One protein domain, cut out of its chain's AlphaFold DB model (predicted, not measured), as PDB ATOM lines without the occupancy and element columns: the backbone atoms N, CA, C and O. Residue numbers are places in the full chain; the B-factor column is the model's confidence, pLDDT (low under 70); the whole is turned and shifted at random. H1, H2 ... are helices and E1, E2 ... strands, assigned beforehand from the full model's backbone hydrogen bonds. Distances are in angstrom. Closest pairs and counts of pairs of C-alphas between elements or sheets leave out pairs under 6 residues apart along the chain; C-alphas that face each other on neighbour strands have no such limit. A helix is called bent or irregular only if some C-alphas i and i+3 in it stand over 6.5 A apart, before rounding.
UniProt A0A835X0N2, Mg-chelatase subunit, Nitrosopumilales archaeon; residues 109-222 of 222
ATOM      1  N   ASP A 109     216.331  -4.571  38.870       91.06
ATOM      2  CA  ASP A 109     216.508  -5.712  37.972       91.06
ATOM      3  C   ASP A 109     217.422  -5.345  36.787       91.06
ATOM      4  O   ASP A 109     217.294  -4.274  36.182       91.06
ATOM      5  N   LYS A 110     218.330  -6.258  36.426       91.75
ATOM      6  CA  LYS A 110     219.234  -6.104  35.277       91.75
ATOM      7  C   LYS A 110     218.477  -5.924  33.962       91.75
ATOM      8  O   LYS A 110     218.928  -5.156  33.122       91.75
ATOM      9  N   THR A 111     217.314  -6.550  33.817       93.88
ATOM     10  CA  THR A 111     216.462  -6.423  32.625       93.88
ATOM     11  C   THR A 111     215.996  -4.984  32.393       93.88
ATOM     12  O   THR A 111     215.916  -4.539  31.249       93.88
ATOM     13  N   ILE A 112     215.759  -4.207  33.458       94.50
ATOM     14  CA  ILE A 112     215.404  -2.781  33.349       94.50
ATOM     15  C   ILE A 112     216.611  -1.980  32.856       94.50
ATOM     16  O   ILE A 112     216.469  -1.125  31.985       94.50
ATOM     17  N   LEU A 113     217.803  -2.268  33.388       94.81
ATOM     18  CA  LEU A 113     219.044  -1.612  32.968       94.81
ATOM     19  C   LEU A 113     219.357  -1.886  31.491       94.81
ATOM     20  O   LEU A 113     219.704  -0.963  30.758       94.81
ATOM     21  N   GLU A 114     219.194  -3.132  31.049       94.56
ATOM     22  CA  GLU A 114     219.351  -3.538  29.647       94.56
ATOM     23  C   GLU A 114     218.321  -2.843  28.746       94.56
ATOM     24  O   GLU A 114     218.698  -2.254  27.736       94.56
ATOM     25  N   SER A 115     217.054  -2.786  29.167       95.88
ATOM     26  CA  SER A 115     215.991  -2.086  28.427       95.88
ATOM     27  C   SER A 115     216.276  -0.587  28.268       95.88
ATOM     28  O   SER A 115     216.003  -0.011  27.218       95.88
ATOM     29  N   ILE A 116     216.847   0.063  29.290       96.19
ATOM     30  CA  ILE A 116     217.278   1.471  29.209       96.19
ATOM     31  C   ILE A 116     218.478   1.620  28.266       96.19
ATOM     32  O   ILE A 116     218.543   2.589  27.510       96.19
ATOM     33  N   LYS A 117     219.420   0.669  28.279       95.12
ATOM     34  CA  LYS A 117     220.570   0.673  27.364       95.12
ATOM     35  C   LYS A 117     220.125   0.612  25.903       95.12
ATOM     36  O   LYS A 117     220.623   1.373  25.077       95.12
ATOM     37  N   GLU A 118     219.191  -0.285  25.601       94.94
ATOM     38  CA  GLU A 118     218.606  -0.437  24.267       94.94
ATOM     39  C   GLU A 118     217.799   0.795  23.856       94.94
ATOM     40  O   GLU A 118     217.940   1.271  22.731       94.94
ATOM     41  N   GLU A 119     217.004   1.340  24.779       95.12
ATOM     42  CA  GLU A 119     216.198   2.541  24.556       95.12
ATOM     43  C   GLU A 119     217.058   3.768  24.229       95.12
ATOM     44  O   GLU A 119     216.712   4.549  23.338       95.12
ATOM     45  N   ILE A 120     218.195   3.934  24.915       93.81
ATOM     46  CA  ILE A 120     219.120   5.020  24.595       93.81
ATOM     47  C   ILE A 120     219.766   4.797  23.231       93.81
ATOM     48  O   ILE A 120     219.769   5.735  22.440       93.81
ATOM     49  N   GLY A 121     220.210   3.583  22.894       89.69
ATOM     50  CA  GLY A 121     220.622   3.255  21.524       89.69
ATOM     51  C   GLY A 121     221.626   4.265  20.952       89.69
ATOM     52  O   GLY A 121     222.684   4.464  21.529       89.69
ATOM     53  N   GLU A 122     221.289   4.915  19.832       87.44
ATOM     54  CA  GLU A 122     222.094   5.995  19.216       87.44
ATOM     55  C   GLU A 122     221.646   7.412  19.634       87.44
ATOM     56  O   GLU A 122     222.188   8.416  19.171       87.44
ATOM     57  N   ASN A 123     220.633   7.513  20.495       90.19
ATOM     58  CA  ASN A 123     220.132   8.780  21.006       90.19
ATOM     59  C   ASN A 123     221.042   9.333  22.110       90.19
ATOM     60  O   ASN A 123     221.852   8.634  22.722       90.19
ATOM     61  N   THR A 124     220.861  10.620  22.404       92.56
ATOM     62  CA  THR A 124     221.496  11.276  23.549       92.56
ATOM     63  C   THR A 124     220.443  11.937  24.424       92.56
ATOM     64  O   THR A 124     219.418  12.411  23.934       92.56
ATOM     65  N   PHE A 125     220.703  11.967  25.727       94.75
ATOM     66  CA  PHE A 125     219.909  12.697  26.701       94.75
ATOM     67  C   PHE A 125     220.693  13.926  27.157       94.75
ATOM     68  O   PHE A 125     221.744  13.798  27.788       94.75
ATOM     69  N   GLN A 126     220.203  15.120  26.843       94.12
ATOM     70  CA  GLN A 126     220.889  16.368  27.153       94.12
ATOM     71  C   GLN A 126     220.642  16.800  28.597       94.12
ATOM     72  O   GLN A 126     219.501  16.843  29.064       94.12
ATOM     73  N   VAL A 127     221.716  17.188  29.285       92.62
ATOM     74  CA  VAL A 127     221.682  17.683  30.667       92.62
ATOM     75  C   VAL A 127     222.463  18.983  30.761       92.62
ATOM     76  O   VAL A 127     223.556  19.115  30.224       92.62
ATOM     77  N   SER A 128     221.886  19.967  31.445       90.88
ATOM     78  CA  SER A 128     222.508  21.273  31.644       90.88
ATOM     79  C   SER A 128     221.880  21.968  32.841       90.88
ATOM     80  O   SER A 128     220.684  21.828  33.094       90.88
ATOM     81  N   GLN A 129     222.662  22.807  33.518       91.31
ATOM     82  CA  GLN A 129     222.171  23.642  34.614       91.31
ATOM     83  C   GLN A 129     221.033  24.579  34.195       91.31
ATOM     84  O   GLN A 129     220.226  24.962  35.037       91.31
ATOM     85  N   ASN A 130     220.958  24.935  32.908       90.69
ATOM     86  CA  ASN A 130     219.919  25.814  32.370       90.69
ATOM     87  C   ASN A 130     218.658  25.043  31.942       90.69
ATOM     88  O   ASN A 130     217.630  25.656  31.665       90.69
ATOM     89  N   LEU A 131     218.700  23.708  31.883       92.12
ATOM     90  CA  LEU A 131     217.525  22.905  31.554       92.12
ATOM     91  C   LEU A 131     216.637  22.727  32.789       92.12
ATOM     92  O   LEU A 131     217.081  22.369  33.884       92.12
ATOM     93  N   ILE A 132     215.340  22.961  32.607       92.12
ATOM     94  CA  ILE A 132     214.317  22.771  33.638       92.12
ATOM     95  C   ILE A 132     213.326  21.692  33.214       92.12
ATOM     96  O   ILE A 132     213.263  21.320  32.041       92.12
ATOM     97  N   TRP A 133     212.560  21.167  34.175       93.94
ATOM     98  CA  TRP A 133     211.642  20.051  33.924       93.94
ATOM     99  C   TRP A 133     210.663  20.345  32.785       93.94
ATOM    100  O   TRP A 133     210.530  19.540  31.871       93.94
ATOM    101  N   LYS A 134     210.031  21.525  32.821       88.19
ATOM    102  CA  LYS A 134     209.046  21.998  31.842       88.19
ATOM    103  C   LYS A 134     209.349  23.443  31.466       88.19
ATOM    104  O   LYS A 134     209.064  24.324  32.270       88.19
ATOM    105  N   ASN A 135     209.909  23.672  30.276       70.50
ATOM    106  CA  ASN A 135     209.910  24.972  29.591       70.50
ATOM    107  C   ASN A 135     210.486  24.852  28.171       70.50
ATOM    108  O   ASN A 135     211.644  24.473  28.001       70.50
ATOM    109  N   GLY A 136     209.704  25.225  27.159       66.88
ATOM    110  CA  GLY A 136     210.127  25.174  25.759       66.88
ATOM    111  C   GLY A 136     210.219  23.751  25.194       66.88
ATOM    112  O   GLY A 136     209.670  22.810  25.761       66.88
ATOM    113  N   GLN A 137     210.885  23.602  24.044       62.16
ATOM    114  CA  GLN A 137     210.916  22.330  23.308       62.16
ATOM    115  C   GLN A 137     211.970  21.328  23.811       62.16
ATOM    116  O   GLN A 137     211.740  20.132  23.688       62.16
ATOM    117  N   ALA A 138     213.064  21.779  24.439       78.06
ATOM    118  CA  ALA A 138     214.185  20.921  24.860       78.06
ATOM    119  C   ALA A 138     214.192  20.547  26.363       78.06
ATOM    120  O   ALA A 138     215.226  20.149  26.901       78.06
ATOM    121  N   SER A 139     213.068  20.692  27.074       92.25
ATOM    122  CA  SER A 139     212.997  20.416  28.519       92.25
ATOM    123  C   SER A 139     213.205  18.936  28.856       92.25
ATOM    124  O   SER A 139     213.008  18.061  28.013       92.25
ATOM    125  N   TYR A 140     213.551  18.638  30.114       94.88
ATOM    126  CA  TYR A 140     213.725  17.246  30.552       94.88
ATOM    127  C   TYR A 140     212.463  16.404  30.358       94.88
ATOM    128  O   TYR A 140     212.569  15.254  29.940       94.88
ATOM    129  N   SER A 141     211.274  16.970  30.605       95.12
ATOM    130  CA  SER A 141     210.014  16.253  30.390       95.12
ATOM    131  C   SER A 141     209.833  15.821  28.939       95.12
ATOM    132  O   SER A 141     209.457  14.681  28.708       95.12
ATOM    133  N   ASN A 142     210.126  16.706  27.980       94.19
ATOM    134  CA  ASN A 142     209.922  16.433  26.558       94.19
ATOM    135  C   ASN A 142     210.953  15.429  26.045       94.19
ATOM    136  O   ASN A 142     210.619  14.545  25.267       94.19
ATOM    137  N   GLN A 143     212.206  15.529  26.504       94.06
ATOM    138  CA  GLN A 143     213.220  14.530  26.176       94.06
ATOM    139  C   GLN A 143     212.784  13.144  26.667       94.06
ATOM    140  O   GLN A 143     212.802  12.197  25.887       94.06
ATOM    141  N   LEU A 144     212.306  13.041  27.916       94.94
ATOM    142  CA  LEU A 144     211.819  11.793  28.521       94.94
ATOM    143  C   LEU A 144     210.609  11.165  27.817       94.94
ATOM    144  O   LEU A 144     210.352   9.983  28.032       94.94
ATOM    145  N   GLU A 145     209.869  11.894  26.980       93.25
ATOM    146  CA  GLU A 145     208.794  11.298  26.172       93.25
ATOM    147  C   GLU A 145     209.330  10.245  25.193       93.25
ATOM    148  O   GLU A 145     208.627   9.278  24.905       93.25
ATOM    149  N   ASN A 146     210.590  10.381  24.768       93.31
ATOM    150  CA  ASN A 146     211.272   9.422  23.899       93.31
ATOM    151  C   ASN A 146     211.939   8.267  24.667       93.31
ATOM    152  O   ASN A 146     212.430   7.334  24.037       93.31
ATOM    153  N   PHE A 147     211.962   8.315  26.005       95.75
ATOM    154  CA  PHE A 147     212.632   7.327  26.857       95.75
ATOM    155  C   PHE A 147     211.664   6.786  27.919       95.75
ATOM    156  O   PHE A 147     211.702   7.155  29.095       95.75
ATOM    157  N   SER A 148     210.739   5.932  27.487       95.94
ATOM    158  CA  SER A 148     209.721   5.287  28.316       95.94
ATOM    159  C   SER A 148     210.270   4.506  29.520       95.94
ATOM    160  O   SER A 148     209.747   4.672  30.625       95.94
ATOM    161  N   ASN A 149     211.321   3.699  29.350       96.75
ATOM    162  CA  ASN A 149     211.924   2.896  30.413       96.75
ATOM    163  C   ASN A 149     212.640   3.796  31.417       96.75
ATOM    164  O   ASN A 149     212.431   3.659  32.626       96.75
ATOM    165  N   LEU A 150     213.409   4.774  30.929       97.06
ATOM    166  CA  LEU A 150     214.045   5.776  31.784       97.06
ATOM    167  C   LEU A 150     213.004   6.590  32.565       97.06
ATOM    168  O   LEU A 150     213.142   6.773  33.774       97.06
ATOM    169  N   ARG A 151     211.927   7.038  31.907       97.25
ATOM    170  CA  ARG A 151     210.825   7.768  32.547       97.25
ATOM    171  C   ARG A 151     210.168   6.935  33.644       97.25
ATOM    172  O   ARG A 151     209.960   7.439  34.745       97.25
ATOM    173  N   ASN A 152     209.875   5.665  33.370       96.75
ATOM    174  CA  ASN A 152     209.284   4.756  34.352       96.75
ATOM    175  C   ASN A 152     210.214   4.551  35.557       96.75
ATOM    176  O   ASN A 152     209.747   4.568  36.697       96.75
ATOM    177  N   LEU A 153     211.526   4.427  35.327       97.06
ATOM    178  CA  LEU A 153     212.513   4.340  36.400       97.06
ATOM    179  C   LEU A 153     212.507   5.609  37.266       97.06
ATOM    180  O   LEU A 153     212.401   5.498  38.488       97.06
ATOM    181  N   VAL A 154     212.550   6.798  36.657       97.06
ATOM    182  CA  VAL A 154     212.490   8.084  37.377       97.06
ATOM    183  C   VAL A 154     211.233   8.170  38.241       97.06
ATOM    184  O   VAL A 154     211.333   8.423  39.441       97.06
ATOM    185  N   GLU A 155     210.058   7.898  37.673       95.75
ATOM    186  CA  GLU A 155     208.793   7.966  38.412       95.75
ATOM    187  C   GLU A 155     208.740   6.930  39.551       95.75
ATOM    188  O   GLU A 155     208.312   7.255  40.662       95.75
ATOM    189  N   SER A 156     209.271   5.718  39.340       95.31
ATOM    190  CA  SER A 156     209.330   4.681  40.383       95.31
ATOM    191  C   SER A 156     210.196   5.082  41.588       95.31
ATOM    192  O   SER A 156     209.917   4.682  42.721       95.31
ATOM    193  N   LYS A 157     211.223   5.914  41.372       96.44
ATOM    194  CA  LYS A 157     212.167   6.352  42.412       96.44
ATOM    195  C   LYS A 157     211.758   7.668  43.086       96.44
ATOM    196  O   LYS A 157     212.412   8.090  44.043       96.44
ATOM    197  N   LEU A 158     210.642   8.293  42.693       95.19
ATOM    198  CA  LEU A 158     210.167   9.526  43.340       95.19
ATOM    199  C   LEU A 158     209.826   9.334  44.818       95.19
ATOM    200  O   LEU A 158     210.121  10.198  45.644       95.19
ATOM    201  N   ASN A 159     209.236   8.197  45.179       94.06
ATOM    202  CA  ASN A 159     208.926   7.913  46.580       94.06
ATOM    203  C   ASN A 159     210.192   7.693  47.415       94.06
ATOM    204  O   ASN A 159     210.205   8.045  48.595       94.06
ATOM    205  N   LEU A 160     211.270   7.187  46.810       95.00
ATOM    206  CA  LEU A 160     212.556   7.011  47.481       95.00
ATOM    207  C   LEU A 160     213.182   8.363  47.851       95.00
ATOM    208  O   LEU A 160     213.550   8.578  49.001       95.00
ATOM    209  N   ILE A 161     213.240   9.321  46.918       94.56
ATOM    210  CA  ILE A 161     213.781  10.652  47.244       94.56
ATOM    211  C   ILE A 161     212.883  11.405  48.240       94.56
ATOM    212  O   ILE A 161     213.391  12.053  49.153       94.56
ATOM    213  N   LYS A 162     211.551  11.276  48.123       95.06
ATOM    214  CA  LYS A 162     210.596  11.892  49.060       95.06
ATOM    215  C   LYS A 162     210.710  11.293  50.469       95.06
ATOM    216  O   LYS A 162     210.616  12.040  51.439       95.06
ATOM    217  N   SER A 163     210.903   9.978  50.598       94.44
ATOM    218  CA  SER A 163     211.109   9.315  51.899       94.44
ATOM    219  C   SER A 163     212.458   9.675  52.512       94.44
ATOM    220  O   SER A 163     212.473  10.159  53.636       94.44
ATOM    221  N   SER A 164     213.551   9.612  51.745       93.94
ATOM    222  CA  SER A 164     214.879  10.058  52.197       93.94
ATOM    223  C   SER A 164     214.869  11.504  52.716       93.94
ATOM    224  O   SER A 164     215.473  11.812  53.743       93.94
ATOM    225  N   GLN A 165     214.124  12.400  52.055       95.06
ATOM    226  CA  GLN A 165     213.952  13.775  52.524       95.06
ATOM    227  C   GLN A 165     213.201  13.858  53.863       95.06
ATOM    228  O   GLN A 165     213.572  14.652  54.728       95.06
ATOM    229  N   LYS A 166     212.141  13.058  54.041       94.44
ATOM    230  CA  LYS A 166     211.380  12.995  55.300       94.44
ATOM    231  C   LYS A 166     212.227  12.436  56.439       94.44
ATOM    232  O   LYS A 166     212.190  12.992  57.533       94.44
ATOM    233  N   ASP A 167     213.006  11.394  56.170       94.44
ATOM    234  CA  ASP A 167     213.889  10.773  57.158       94.44
ATOM    235  C   ASP A 167     214.960  11.760  57.625       94.44
ATOM    236  O   ASP A 167     215.163  11.925  58.829       94.44
ATOM    237  N   LEU A 168     215.582  12.491  56.690       94.69
ATOM    238  CA  LEU A 168     216.523  13.562  57.018       94.69
ATOM    239  C   LEU A 168     215.857  14.650  57.869       94.69
ATOM    240  O   LEU A 168     216.415  15.049  58.888       94.69
ATOM    241  N   LYS A 169     214.656  15.111  57.487       94.56
ATOM    242  CA  LYS A 169     213.910  16.111  58.266       94.56
ATOM    243  C   LYS A 169     213.689  15.629  59.704       94.56
ATOM    244  O   LYS A 169     214.046  16.349  60.630       94.56
ATOM    245  N   HIS A 170     213.205  14.403  59.892       93.00
ATOM    246  CA  HIS A 170     212.978  13.835  61.222       93.00
ATOM    247  C   HIS A 170     214.274  13.751  62.047       93.00
ATOM    248  O   HIS A 170     214.289  14.136  63.213       93.00
ATOM    249  N   GLN A 171     215.387  13.304  61.452       92.31
ATOM    250  CA  GLN A 171     216.688  13.250  62.139       92.31
ATOM    251  C   GLN A 171     217.156  14.637  62.609       92.31
ATOM    252  O   GLN A 171     217.662  14.780  63.721       92.31
ATOM    253  N   VAL A 172     216.973  15.656  61.770       93.12
ATOM    254  CA  VAL A 172     217.419  17.035  62.016       93.12
ATOM    255  C   VAL A 172     216.513  17.758  63.029       93.12
ATOM    256  O   VAL A 172     217.012  18.534  63.847       93.12
ATOM    257  N   GLU A 173     215.212  17.452  63.058       92.44
ATOM    258  CA  GLU A 173     214.262  17.969  64.060       92.44
ATOM    259  C   GLU A 173     214.646  17.565  65.490       92.44
ATOM    260  O   GLU A 173     214.627  18.407  66.392       92.44
ATOM    261  N   HIS A 174     215.077  16.312  65.704       91.00
ATOM    262  CA  HIS A 174     215.570  15.847  67.016       91.00
ATOM    263  C   HIS A 174     216.777  16.653  67.512       91.00
ATOM    264  O   HIS A 174     216.983  16.794  68.719       91.00
ATOM    265  N   LEU A 175     217.550  17.231  66.589       93.31
ATOM    266  CA  LEU A 175     218.707  18.077  66.879       93.31
ATOM    267  C   LEU A 175     218.347  19.562  67.053       93.31
ATOM    268  O   LEU A 175     219.243  20.378  67.268       93.31
ATOM    269  N   LYS A 176     217.055  19.926  66.992       93.00
ATOM    270  CA  LYS A 176     216.543  21.309  67.092       93.00
ATOM    271  C   LYS A 176     217.108  22.257  66.026       93.00
ATOM    272  O   LYS A 176     217.245  23.456  66.265       93.00
ATOM    273  N   ILE A 177     217.446  21.722  64.858       91.94
ATOM    274  CA  ILE A 177     217.891  22.506  63.704       91.94
ATOM    275  C   ILE A 177     216.656  22.924  62.893       91.94
ATOM    276  O   ILE A 177     215.720  22.141  62.739       91.94
ATOM    277  N   ASP A 178     216.650  24.154  62.367       92.31
ATOM    278  CA  ASP A 178     215.569  24.639  61.501       92.31
ATOM    279  C   ASP A 178     215.450  23.785  60.231       92.31
ATOM    280  O   ASP A 178     216.407  23.623  59.470       92.31
ATOM    281  N   THR A 179     214.251  23.260  59.986       92.31
ATOM    282  CA  THR A 179     213.971  22.361  58.863       92.31
ATOM    283  C   THR A 179     213.268  23.032  57.697       92.31
ATOM    284  O   THR A 179     212.947  22.347  56.728       92.31
ATOM    285  N   LYS A 180     213.030  24.348  57.742       91.12
ATOM    286  CA  LYS A 180     212.338  25.074  56.663       91.12
ATOM    287  C   LYS A 180     212.992  24.864  55.292       91.12
ATOM    288  O   LYS A 180     212.312  24.761  54.275       91.12
ATOM    289  N   SER A 181     214.321  24.758  55.249       87.81
ATOM    290  CA  SER A 181     215.085  24.513  54.017       87.81
ATOM    291  C   SER A 181     214.953  23.082  53.468       87.81
ATOM    292  O   SER A 181     215.316  22.847  52.310       87.81
ATOM    293  N   LEU A 182     214.412  22.151  54.262       91.31
ATOM    294  CA  LEU A 182     214.223  20.736  53.934       91.31
ATOM    295  C   LEU A 182     212.775  20.395  53.547       91.31
ATOM    296  O   LEU A 182     212.495  19.246  53.198       91.31
ATOM    297  N   GLU A 183     211.847  21.349  53.617       90.06
ATOM    298  CA  GLU A 183     210.436  21.092  53.334       90.06
ATOM    299  C   GLU A 183     210.179  20.919  51.840       90.06
ATOM    300  O   GLU A 183     210.518  21.779  51.027       90.06
ATOM    301  N   LEU A 184     209.539  19.802  51.488       87.50
ATOM    302  CA  LEU A 184     209.043  19.569  50.139       87.50
ATOM    303  C   LEU A 184     207.768  20.386  49.926       87.50
ATOM    304  O   LEU A 184     206.789  20.203  50.649       87.50
ATOM    305  N   SER A 185     207.762  21.229  48.897       85.56
ATOM    306  CA  SER A 185     206.559  21.909  48.417       85.56
ATOM    307  C   SER A 185     206.139  21.376  47.046       85.56
ATOM    308  O   SER A 185     206.978  20.962  46.243       85.56
ATOM    309  N   GLU A 186     204.841  21.424  46.742       82.94
ATOM    310  CA  GLU A 186     204.324  21.041  45.416       82.94
ATOM    311  C   GLU A 186     204.921  21.906  44.294       82.94
ATOM    312  O   GLU A 186     205.180  21.422  43.194       82.94
ATOM    313  N   GLN A 187     205.241  23.170  44.594       81.69
ATOM    314  CA  GLN A 187     205.859  24.111  43.652       81.69
ATOM    315  C   GLN A 187     207.244  23.651  43.164       81.69
ATOM    316  O   GLN A 187     207.703  24.089  42.109       81.69
ATOM    317  N   GLN A 188     207.907  22.759  43.905       84.94
ATOM    318  CA  GLN A 188     209.252  22.263  43.606       84.94
ATOM    319  C   GLN A 188     209.255  20.839  43.050       84.94
ATOM    320  O   GLN A 188     210.324  20.267  42.845       84.94
ATOM    321  N   GLU A 189     208.091  20.248  42.770       90.75
ATOM    322  CA  GLU A 189     208.035  18.863  42.298       90.75
ATOM    323  C   GLU A 189     208.748  18.677  40.946       90.75
ATOM    324  O   GLU A 189     209.380  17.653  40.696       90.75
ATOM    325  N   ASN A 190     208.710  19.699  40.090       93.06
ATOM    326  CA  ASN A 190     209.464  19.738  38.838       93.06
ATOM    327  C   ASN A 190     210.984  19.698  39.082       93.06
ATOM    328  O   ASN A 190     211.689  18.908  38.465       93.06
ATOM    329  N   GLU A 191     211.482  20.506  40.018       92.31
ATOM    330  CA  GLU A 191     212.903  20.536  40.381       92.31
ATOM    331  C   GLU A 191     213.360  19.234  41.051       92.31
ATOM    332  O   GLU A 191     214.468  18.756  40.803       92.31
ATOM    333  N   LEU A 192     212.484  18.618  41.851       94.50
ATOM    334  CA  LEU A 192     212.712  17.295  42.426       94.50
ATOM    335  C   LEU A 192     212.906  16.245  41.326       94.50
ATOM    336  O   LEU A 192     213.875  15.489  41.372       94.50
ATOM    337  N   ARG A 193     212.016  16.219  40.323       95.81
ATOM    338  CA  ARG A 193     212.121  15.299  39.182       95.81
ATOM    339  C   ARG A 193     213.378  15.554  38.352       95.81
ATOM    340  O   ARG A 193     214.077  14.601  38.027       95.81
ATOM    341  N   SER A 194     213.711  16.817  38.075       95.69
ATOM    342  CA  SER A 194     214.963  17.179  37.398       95.69
ATOM    343  C   SER A 194     216.194  16.672  38.149       95.69
ATOM    344  O   SER A 194     217.100  16.112  37.541       95.69
ATOM    345  N   THR A 195     216.214  16.829  39.473       96.19
ATOM    346  CA  THR A 195     217.321  16.352  40.308       96.19
ATOM    347  C   THR A 195     217.426  14.833  40.286       96.19
ATOM    348  O   THR A 195     218.511  14.290  40.102       96.19
ATOM    349  N   LEU A 196     216.297  14.139  40.456       97.56
ATOM    350  CA  LEU A 196     216.251  12.680  40.448       97.56
ATOM    351  C   LEU A 196     216.692  12.103  39.097       97.56
ATOM    352  O   LEU A 196     217.423  11.117  39.063       97.56
ATOM    353  N   LEU A 197     216.284  12.733  37.997       97.81
ATOM    354  CA  LEU A 197     216.720  12.365  36.657       97.81
ATOM    355  C   LEU A 197     218.244  12.478  36.510       97.81
ATOM    356  O   LEU A 197     218.873  11.522  36.070       97.81
ATOM    357  N   GLU A 198     218.843  13.603  36.917       97.31
ATOM    358  CA  GLU A 198     220.302  13.773  36.871       97.31
ATOM    359  C   GLU A 198     221.026  12.729  37.738       97.31
ATOM    360  O   GLU A 198     222.033  12.175  37.306       97.31
ATOM    361  N   ILE A 199     220.485  12.402  38.916       97.94
ATOM    362  CA  ILE A 199     221.016  11.348  39.795       97.94
ATOM    363  C   ILE A 199     220.984   9.975  39.110       97.94
ATOM    364  O   ILE A 199     221.973   9.248  39.167       97.94
ATOM    365  N   ILE A 200     219.866   9.614  38.475       98.00
ATOM    366  CA  ILE A 200     219.706   8.322  37.792       98.00
ATOM    367  C   ILE A 200     220.639   8.231  36.584       98.00
ATOM    368  O   ILE A 200     221.327   7.225  36.430       98.00
ATOM    369  N   LEU A 201     220.702   9.277  35.756       97.50
ATOM    370  CA  LEU A 201     221.602   9.325  34.600       97.50
ATOM    371  C   LEU A 201     223.067   9.178  35.026       97.50
ATOM    372  O   LEU A 201     223.796   8.370  34.456       97.50
ATOM    373  N   GLU A 202     223.473   9.888  36.081       97.00
ATOM    374  CA  GLU A 202     224.809   9.758  36.659       97.00
ATOM    375  C   GLU A 202     225.068   8.331  37.161       97.00
ATOM    376  O   GLU A 202     226.116   7.758  36.875       97.00
ATOM    377  N   ALA A 203     224.114   7.724  37.872       97.38
ATOM    378  CA  ALA A 203     224.246   6.369  38.399       97.38
ATOM    379  C   ALA A 203     224.455   5.325  37.288       97.38
ATOM    380  O   ALA A 203     225.301   4.439  37.422       97.38
ATOM    381  N   LEU A 204     223.731   5.457  36.171       97.00
ATOM    382  CA  LEU A 204     223.829   4.576  35.001       97.00
ATOM    383  C   LEU A 204     225.204   4.638  34.307       97.00
ATOM    384  O   LEU A 204     225.590   3.691  33.615       97.00
ATOM    385  N   CYS A 205     225.981   5.706  34.521       96.50
ATOM    386  CA  CYS A 205     227.378   5.777  34.082       96.50
ATOM    387  C   CYS A 205     228.341   4.950  34.937       96.50
ATOM    388  O   CYS A 205     229.475   4.703  34.520       96.50
ATOM    389  N   TRP A 206     227.917   4.547  36.134       95.56
ATOM    390  CA  TRP A 206     228.754   3.866  37.118       95.56
ATOM    391  C   TRP A 206     228.357   2.407  37.354       95.56
ATOM    392  O   TRP A 206     229.002   1.732  38.161       95.56
ATOM    393  N   THR A 207     227.331   1.905  36.662       94.81
ATOM    394  CA  THR A 207     226.935   0.491  36.700       94.81
ATOM    395  C   THR A 207     227.987  -0.413  36.055       94.81
ATOM    396  O   THR A 207     228.832   0.030  35.276       94.81
ATOM    397  N   ASN A 208     227.917  -1.710  36.363       90.38
ATOM    398  CA  ASN A 208     228.757  -2.732  35.745       90.38
ATOM    399  C   ASN A 208     227.886  -3.889  35.199       90.38
ATOM    400  O   ASN A 208     227.346  -4.649  36.008       90.38
ATOM    401  N   PRO A 209     227.734  -4.040  33.867       90.19
ATOM    402  CA  PRO A 209     228.338  -3.214  32.820       90.19
ATOM    403  C   PRO A 209     227.768  -1.787  32.788       90.19
ATOM    404  O   PRO A 209     226.662  -1.520  33.268       90.19
ATOM    405  N   LYS A 210     228.545  -0.863  32.221       91.38
ATOM    406  CA  LYS A 210     228.134   0.531  32.048       91.38
ATOM    407  C   LYS A 210     226.942   0.612  31.091       91.38
ATOM    408  O   LYS A 210     226.944  -0.032  30.032       91.38
ATOM    409  N   ILE A 211     225.921   1.369  31.491       95.12
ATOM    410  CA  ILE A 211     224.719   1.576  30.677       95.12
ATOM    411  C   ILE A 211     224.874   2.822  29.804       95.12
ATOM    412  O   ILE A 211     224.572   2.737  28.617       95.12
ATOM    413  N   LEU A 212     225.403   3.923  30.355       95.75
ATOM    414  CA  LEU A 212     225.551   5.209  29.654       95.75
ATOM    415  C   LEU A 212     226.949   5.792  29.749       95.75
ATOM    416  O   LEU A 212     227.540   5.748  30.821       95.75
ATOM    417  N   ASP A 213     227.426   6.441  28.693       94.38
ATOM    418  CA  ASP A 213     228.600   7.313  28.722       94.38
ATOM    419  C   ASP A 213     228.214   8.784  28.890       94.38
ATOM    420  O   ASP A 213     227.164   9.234  28.431       94.38
ATOM    421  N   LYS A 214     229.104   9.549  29.533       92.44
ATOM    422  CA  LYS A 214     229.018  11.011  29.556       92.44
ATOM    423  C   LYS A 214     229.569  11.567  28.249       92.44
ATOM    424  O   LYS A 214     230.691  11.242  27.869       92.44
ATOM    425  N   THR A 215     228.802  12.439  27.614       90.25
ATOM    426  CA  THR A 215     229.192  13.200  26.424       90.25
ATOM    427  C   THR A 215     229.358  14.678  26.783       90.25
ATOM    428  O   THR A 215     229.075  15.086  27.909       90.25
ATOM    429  N   GLU A 216     229.798  15.508  25.835       83.25
ATOM    430  CA  GLU A 216     229.928  16.959  26.061       83.25
ATOM    431  C   GLU A 216     228.594  17.639  26.407       83.25
ATOM    432  O   GLU A 216     228.578  18.646  27.112       83.25
ATOM    433  N   VAL A 217     227.474  17.092  25.922       84.25
ATOM    434  CA  VAL A 217     226.136  17.701  26.037       84.25
ATOM    435  C   VAL A 217     225.193  16.944  26.981       84.25
ATOM    436  O   VAL A 217     224.063  17.385  27.197       84.25
ATOM    437  N   GLY A 218     225.623  15.811  27.546       90.62
ATOM    438  CA  GLY A 218     224.807  15.000  28.449       90.62
ATOM    439  C   GLY A 218     225.229  13.533  28.487       90.62
ATOM    440  O   GLY A 218     226.365  13.220  28.835       90.62
ATOM    441  N   TYR A 219     224.303  12.634  28.153       94.62
ATOM    442  CA  TYR A 219     224.463  11.185  28.284       94.62
ATOM    443  C   TYR A 219     224.134  10.470  26.975       94.62
ATOM    444  O   TYR A 219     223.210  10.868  26.267       94.62
ATOM    445  N   GLY A 220     224.876   9.419  26.647       93.12
ATOM    446  CA  GLY A 220     224.672   8.619  25.440       93.12
ATOM    447  C   GLY A 220     225.050   7.158  25.653       93.12
ATOM    448  O   GLY A 220     225.270   6.718  26.782       93.12
ATOM    449  N   LYS A 221     225.121   6.407  24.555       91.50
ATOM    450  CA  LYS A 221     225.497   4.990  24.545       91.50
ATOM    451  C   LYS A 221     226.873   4.747  25.176       91.50
ATOM    452  O   LYS A 221     227.813   5.456  24.830       91.50
ATOM    453  N   ALA A 222     226.959   3.742  26.050       85.75
ATOM    454  CA  ALA A 222     228.212   3.180  26.574       85.75
ATOM    455  C   ALA A 222     228.784   2.052  25.707       85.75
ATOM    456  O   ALA A 222     227.975   1.342  25.058       85.75
TER     457      ALA A 222
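Overview. This is residues 109 to 222 of the 222 residues of the protein "Mg-chelatase subunit" of Nitrosopumilales archaeon (UniProt A0A835X0N2). A body of short helices and a small strand hairpin, E1 and E2, gathers round H4 at one end, and from it the long arm H3b of the bent helix H3 runs out; residues 175 to 185 fold back from the arm's far end to H4. H4 crosses H3a steeply, H1 packs on H3a, and the hairpin lies near H1 and the last part of H4. The printed part has 114 residues with four named helices and then two named strands, H1 H2 H3 H4 E1 E2, the strands making one antiparallel sheet in the order E1 - E2. The class is mostly helix. The whole is only just compact, close to loose, with a radius of gyration of the C-alphas of 15.8 A and spans of 50 by 34 by 23 A.

Along the chain. H1, residues 110 to 120, begins at C-alpha 110 (219.234, -6.104, 35.277) and is 15.4 A long. H2, residues 140 to 144, is 6.1 A long. H3, residues 148 to 174, was assigned as one helix by its hydrogen bonds but is bent, with C-alphas 156 and 159 7.0 A apart; its arms are H3a, residues 148 to 156, 12.1 A, and H3b, residues 159 to 174, 22.9 A, ending at C-alpha 174 (215.570, 15.847, 67.016). H4, residues 186 to 204, is 27.6 A long and irregular, with C-alphas 187 and 190 7.4 A apart. E1, residues 212 to 214, is 6.8 A long, and E2, residues 218 to 221, is 10.8 A long and ends at C-alpha 221 (225.497, 4.990, 24.545).

Arrangement. H4 touches H3a with its residues 193 to 200 alone; the closest C-alphas, of Val 154 and Leu 197, are 6.1 A apart, and H3a and H4 stand at a steep tilt of 61 degrees, opposite ways. H1 touches H3a, closest at the C-alphas of Ile 116 and Asn 149, 5.7 A, at a steep tilt of 51 degrees, opposite ways. H3b and H4 are close but not clearly touching, with the C-alphas of Ile 161 and Leu 196 closest at 7.5 A. H2 and H3a are close but not clearly touching, with the C-alphas of Leu 144 and Arg 151 closest at 5.8 A. E1 and E2 form a hairpin, antiparallel at 138 degrees, with N 213 and O 220 at 2.9 A and N 220 and O 213 at 2.9 A, within hydrogen-bond range. The closest C-alphas of H4 and E1, of Leu 204 and Leu 212, are 5.7 A apart; those of H1 and E2, of Ile 120 and Lys 221, are 6.4 A apart. Residues 125 to 126 pair antiparallel with residues 218 to 219 of E2. Every O i to N i+4 pair is within hydrogen-bond range in H1, H2, H3a and H3b, and 13 of 15 are in H4.

Size, cuts and confidence. The two C-alphas farthest apart, of Glu 122 and Lys 176, are 50.6 A apart. The printed part has no cut and ends at the chain's last residue, 222. The links H1 to H2, 19 residues, and H3 to H4, 11 residues, are long. The mean pLDDT of the printed part is 92.4, and residues 136 to 137 are under 70.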